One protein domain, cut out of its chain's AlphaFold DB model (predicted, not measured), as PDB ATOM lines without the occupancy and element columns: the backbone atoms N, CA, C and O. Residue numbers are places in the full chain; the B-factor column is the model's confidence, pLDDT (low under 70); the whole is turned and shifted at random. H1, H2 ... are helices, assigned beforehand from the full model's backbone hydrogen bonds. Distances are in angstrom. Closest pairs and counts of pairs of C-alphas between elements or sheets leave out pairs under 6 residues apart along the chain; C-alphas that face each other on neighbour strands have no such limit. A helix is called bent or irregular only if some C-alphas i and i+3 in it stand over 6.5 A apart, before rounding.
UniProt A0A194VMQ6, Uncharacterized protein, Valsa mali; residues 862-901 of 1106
ATOM      1  N   MET A 862     -10.942  -7.249 -69.586       68.44
ATOM      2  CA  MET A 862      -9.477  -7.340 -69.602       68.44
ATOM      3  C   MET A 862      -8.815  -7.362 -68.210       68.44
ATOM      4  O   MET A 862      -7.588  -7.455 -68.114       68.44
ATOM      5  N   ALA A 863      -9.590  -7.368 -67.117       67.81
ATOM      6  CA  ALA A 863      -9.069  -7.769 -65.807       67.81
ATOM      7  C   ALA A 863      -8.701  -9.266 -65.783       67.81
ATOM      8  O   ALA A 863      -7.726  -9.646 -65.139       67.81
ATOM      9  N   GLY A 864      -9.439 -10.108 -66.524       65.31
ATOM     10  CA  GLY A 864      -9.211 -11.555 -66.579       65.31
ATOM     11  C   GLY A 864      -8.111 -12.001 -67.552       65.31
ATOM     12  O   GLY A 864      -7.437 -12.995 -67.290       65.31
ATOM     13  N   SER A 865      -7.915 -11.287 -68.666       65.69
ATOM     14  CA  SER A 865      -6.939 -11.658 -69.707       65.69
ATOM     15  C   SER A 865      -5.552 -11.033 -69.509       65.69
ATOM     16  O   SER A 865      -4.548 -11.706 -69.742       65.69
ATOM     17  N   GLY A 866      -5.489  -9.791 -69.016       70.06
ATOM     18  CA  GLY A 866      -4.248  -9.084 -68.692       70.06
ATOM     19  C   GLY A 866      -3.436  -8.600 -69.900       70.06
ATOM     20  O   GLY A 866      -3.447  -9.179 -70.984       70.06
ATOM     21  N   PHE A 867      -2.691  -7.510 -69.706       75.62
ATOM     22  CA  PHE A 867      -1.948  -6.847 -70.777       75.62
ATOM     23  C   PHE A 867      -0.470  -7.269 -70.833       75.62
ATOM     24  O   PHE A 867       0.154  -7.486 -69.788       75.62
ATOM     25  N   PRO A 868       0.132  -7.334 -72.040       75.00
ATOM     26  CA  PRO A 868       1.543  -7.679 -72.217       75.00
ATOM     27  C   PRO A 868       2.508  -6.561 -71.784       75.00
ATOM     28  O   PRO A 868       3.695  -6.826 -71.602       75.00
ATOM     29  N   THR A 869       2.020  -5.327 -71.619       80.06
ATOM     30  CA  THR A 869       2.768  -4.167 -71.107       80.06
ATOM     31  C   THR A 869       1.889  -3.326 -70.182       80.06
ATOM     32  O   THR A 869       0.658  -3.356 -70.277       80.06
ATOM     33  N   GLU A 870       2.514  -2.553 -69.294       77.38
ATOM     34  CA  GLU A 870       1.797  -1.637 -68.404       77.38
ATOM     35  C   GLU A 870       1.149  -0.485 -69.184       77.38
ATOM     36  O   GLU A 870       0.033  -0.073 -68.871       77.38
ATOM     37  N   GLU A 871       1.806  -0.015 -70.247       80.25
ATOM     38  CA  GLU A 871       1.299   1.007 -71.163       80.25
ATOM     39  C   GLU A 871      -0.020   0.579 -71.806       80.25
ATOM     40  O   GLU A 871      -0.957   1.372 -71.824       80.25
ATOM     41  N   ALA A 872      -0.124  -0.672 -72.269       78.56
ATOM     42  CA  ALA A 872      -1.340  -1.181 -72.899       78.56
ATOM     43  C   ALA A 872      -2.503  -1.286 -71.897       78.56
ATOM     44  O   ALA A 872      -3.620  -0.896 -72.229       78.56
ATOM     45  N   ARG A 873      -2.241  -1.706 -70.643       82.19
ATOM     46  CA  ARG A 873      -3.246  -1.639 -69.561       82.19
ATOM     47  C   ARG A 873      -3.704  -0.201 -69.331       82.19
ATOM     48  O   ARG A 873      -4.891   0.048 -69.150       82.19
ATOM     49  N   ARG A 874      -2.758   0.743 -69.299       81.44
ATOM     50  CA  ARG A 874      -3.021   2.156 -68.997       81.44
ATOM     51  C   ARG A 874      -3.815   2.841 -70.114       81.44
ATOM     52  O   ARG A 874      -4.739   3.579 -69.803       81.44
ATOM     53  N   GLN A 875      -3.502   2.538 -71.376       79.94
ATOM     54  CA  GLN A 875      -4.258   2.991 -72.544       79.94
ATOM     55  C   GLN A 875      -5.683   2.426 -72.529       79.94
ATOM     56  O   GLN A 875      -6.631   3.198 -72.549       79.94
ATOM     57  N   HIS A 876      -5.846   1.108 -72.367       85.69
ATOM     58  CA  HIS A 876      -7.170   0.489 -72.250       85.69
ATOM     59  C   HIS A 876      -8.001   1.079 -71.097       85.69
ATOM     60  O   HIS A 876      -9.174   1.385 -71.281       85.69
ATOM     61  N   HIS A 877      -7.413   1.270 -69.912       81.94
ATOM     62  CA  HIS A 877      -8.117   1.893 -68.789       81.94
ATOM     63  C   HIS A 877      -8.533   3.334 -69.133       81.94
ATOM     64  O   HIS A 877      -9.654   3.738 -68.837       81.94
ATOM     65  N   GLN A 878      -7.689   4.090 -69.838       80.00
ATOM     66  CA  GLN A 878      -8.037   5.433 -70.295       80.00
ATOM     67  C   GLN A 878      -9.154   5.434 -71.357       80.00
ATOM     68  O   GLN A 878     -10.064   6.249 -71.261       80.00
ATOM     69  N   GLU A 879      -9.134   4.509 -72.317       75.50
ATOM     70  CA  GLU A 879     -10.094   4.417 -73.432       75.50
ATOM     71  C   GLU A 879     -11.439   3.778 -73.056       75.50
ATOM     72  O   GLU A 879     -12.462   4.146 -73.624       75.50
ATOM     73  N   VAL A 880     -11.461   2.847 -72.094       75.50
ATOM     74  CA  VAL A 880     -12.662   2.070 -71.724       75.50
ATOM     75  C   VAL A 880     -13.256   2.501 -70.377       75.50
ATOM     76  O   VAL A 880     -14.468   2.417 -70.199       75.50
ATOM     77  N   HIS A 881     -12.441   2.999 -69.438       78.81
ATOM     78  CA  HIS A 881     -12.887   3.336 -68.075       78.81
ATOM     79  C   HIS A 881     -12.805   4.832 -67.725       78.81
ATOM     80  O   HIS A 881     -13.435   5.249 -66.757       78.81
ATOM     81  N   ILE A 882     -12.087   5.658 -68.498       77.50
ATOM     82  CA  ILE A 882     -12.009   7.113 -68.258       77.50
ATOM     83  C   ILE A 882     -12.751   7.896 -69.346       77.50
ATOM     84  O   ILE A 882     -13.713   8.593 -69.035       77.50
ATOM     85  N   LEU A 883     -12.354   7.773 -70.615       71.31
ATOM     86  CA  LEU A 883     -12.897   8.556 -71.735       71.31
ATOM     87  C   LEU A 883     -14.435   8.481 -71.880       71.31
ATOM     88  O   LEU A 883     -15.048   9.550 -71.971       71.31
ATOM     89  N   PRO A 884     -15.095   7.303 -71.798       67.38
ATOM     90  CA  PRO A 884     -16.554   7.209 -71.921       67.38
ATOM     91  C   PRO A 884     -17.320   7.926 -70.799       67.38
ATOM     92  O   PRO A 884     -18.450   8.359 -71.006       67.38
ATOM     93  N   TYR A 885     -16.705   8.085 -69.624       63.00
ATOM     94  CA  TYR A 885     -17.289   8.776 -68.468       63.00
ATOM     95  C   TYR A 885     -16.873  10.250 -68.385       63.00
ATOM     96  O   TYR A 885     -17.608  11.071 -67.843       63.00
ATOM     97  N   GLN A 886     -15.705  10.599 -68.929       66.69
ATOM     98  CA  GLN A 886     -15.159  11.954 -68.918       66.69
ATOM     99  C   GLN A 886     -15.769  12.837 -70.016       66.69
ATOM    100  O   GLN A 886     -15.986  14.024 -69.780       66.69
ATOM    101  N   GLN A 887     -16.079  12.274 -71.190       60.72
ATOM    102  CA  GLN A 887     -16.750  12.982 -72.288       60.72
ATOM    103  C   GLN A 887     -17.756  12.069 -73.021       60.72
ATOM    104  O   GLN A 887     -17.563  11.766 -74.201       60.72
ATOM    105  N   PRO A 888     -18.861  11.647 -72.373       61.81
ATOM    106  CA  PRO A 888     -19.820  10.694 -72.948       61.81
ATOM    107  C   PRO A 888     -20.406  11.140 -74.294       61.81
ATOM    108  O   PRO A 888     -20.649  10.298 -75.154       61.81
ATOM    109  N   GLN A 889     -20.597  12.447 -74.514       62.91
ATOM    110  CA  GLN A 889     -21.074  12.951 -75.805       62.91
ATOM    111  C   GLN A 889     -20.005  12.895 -76.902       62.91
ATOM    112  O   GLN A 889     -20.330  12.442 -77.990       62.91
ATOM    113  N   GLN A 890     -18.738  13.246 -76.637       64.69
ATOM    114  CA  GLN A 890     -17.686  13.099 -77.658       64.69
ATOM    115  C   GLN A 890     -17.375  11.626 -77.944       64.69
ATOM    116  O   GLN A 890     -17.165  11.271 -79.096       64.69
ATOM    117  N   PHE A 891     -17.429  10.746 -76.938       64.62
ATOM    118  CA  PHE A 891     -17.304   9.305 -77.163       64.62
ATOM    119  C   PHE A 891     -18.463   8.755 -78.012       64.62
ATOM    120  O   PHE A 891     -18.228   7.979 -78.938       64.62
ATOM    121  N   LEU A 892     -19.708   9.180 -77.757       69.62
ATOM    122  CA  LEU A 892     -20.860   8.816 -78.587       69.62
ATOM    123  C   LEU A 892     -20.740   9.378 -80.012       69.62
ATOM    124  O   LEU A 892     -20.968   8.651 -80.970       69.62
ATOM    125  N   GLU A 893     -20.349  10.641 -80.165       64.62
ATOM    126  CA  GLU A 893     -20.231  11.316 -81.461       64.62
ATOM    127  C   GLU A 893     -19.092  10.730 -82.310       64.62
ATOM    128  O   GLU A 893     -19.298  10.430 -83.483       64.62
ATOM    129  N   GLN A 894     -17.931  10.452 -81.709       67.06
ATOM    130  CA  GLN A 894     -16.774   9.857 -82.384       67.06
ATOM    131  C   GLN A 894     -16.981   8.361 -82.690       67.06
ATOM    132  O   GLN A 894     -16.596   7.898 -83.764       67.06
ATOM    133  N   SER A 895     -17.654   7.598 -81.815       66.44
ATOM    134  CA  SER A 895     -18.033   6.207 -82.119       66.44
ATOM    135  C   SER A 895     -19.152   6.113 -83.165       66.44
ATOM    136  O   SER A 895     -19.118   5.217 -84.007       66.44
ATOM    137  N   MET A 896     -20.090   7.065 -83.187       64.50
ATOM    138  CA  MET A 896     -21.113   7.180 -84.229       64.50
ATOM    139  C   MET A 896     -20.512   7.621 -85.574       64.50
ATOM    140  O   MET A 896     -20.860   7.054 -86.609       64.50
ATOM    141  N   ALA A 897     -19.565   8.564 -85.578       65.25
ATOM    142  CA  ALA A 897     -18.813   8.951 -86.772       65.25
ATOM    143  C   ALA A 897     -18.021   7.760 -87.337       65.25
ATOM    144  O   ALA A 897     -18.147   7.448 -88.522       65.25
ATOM    145  N   ALA A 898     -17.311   7.015 -86.481       64.94
ATOM    146  CA  ALA A 898     -16.618   5.788 -86.866       64.94
ATOM    147  C   ALA A 898     -17.575   4.709 -87.412       64.94
ATOM    148  O   ALA A 898     -17.262   4.070 -88.417       64.94
ATOM    149  N   ALA A 899     -18.760   4.538 -86.810       60.22
ATOM    150  CA  ALA A 899     -19.788   3.608 -87.288       60.22
ATOM    151  C   ALA A 899     -20.378   4.003 -88.658       60.22
ATOM    152  O   ALA A 899     -20.763   3.126 -89.431       60.22
ATOM    153  N   PHE A 900     -20.413   5.299 -88.986       62.16
ATOM    154  CA  PHE A 900     -20.857   5.810 -90.288       62.16
ATOM    155  C   PHE A 900     -19.718   6.084 -91.290       62.16
ATOM    156  O   PHE A 900     -19.983   6.537 -92.404       62.16
ATOM    157  N   GLY A 901     -18.460   5.785 -90.944       54.38
ATOM    158  CA  GLY A 901     -17.302   6.005 -91.821       54.38
ATOM    159  C   GLY A 901     -16.993   7.484 -92.095       54.38
ATOM    160  O   GLY A 901     -16.459   7.817 -93.157       54.38
TER     161      GLY A 901
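What this domain is: This is residues 862 to 901 of the 1106 residues of an uncharacterized protein of Valsa mali (UniProt A0A194VMQ6). The model is an open L of two helices, H2 and H3, which meet near their ends at a corner by residues 884 to 891. The short helix H1 lies off the other end of H2, joined by residues 866 to 869, and residues 893 to 901 stick out beyond the corner as the free part of the second arm. The printed part has 40 residues with three named helices, in the order H1, H2, H3, and no named strand; the class is all helix. It is loose, with a radius of gyration of the C-alphas of 12.3 A and spans of 31 by 22 by 17 A.

How they stand to each other: H1, residues 862 to 865, and H2, residues 870 to 886, are only just apart, their closest C-alphas being 8.4 A from each other. H2 has a kink of 27 degrees near residue 880 and is irregular, but only just: C-alphas 881 and 884 are 6.6 A apart. H2 and H3, residues 888 to 900, are close but not clearly touching; their closest C-alphas, those of Pro 884 and Phe 891, are 5.7 A apart. Their lines are about perpendicular, at 75 degrees. H1 and H3 are apart. Every O i to N i+4 pair in H3 is within hydrogen-bond range, against 10 of 13 in H2, and H1 is too short for such a pair.

Where its parts are: H1 begins at C-alpha 862 (-9.477, -7.340, -69.602). H2 begins at C-alpha 870 (1.797, -1.637, -68.404) and is 21.7 A long from first to last C-alpha. H3 is 18.0 A long and ends at C-alpha 900 (-20.857, 5.810, -90.288).

The domain as a whole: The C-alphas of Glu 870 and Phe 900 are the two farthest apart, at 32.4 A. The printed part has no cut, and both links are tight. The mean pLDDT of the printed part is 70.6; residues 862 to 865 and 884 to 901 are under 70.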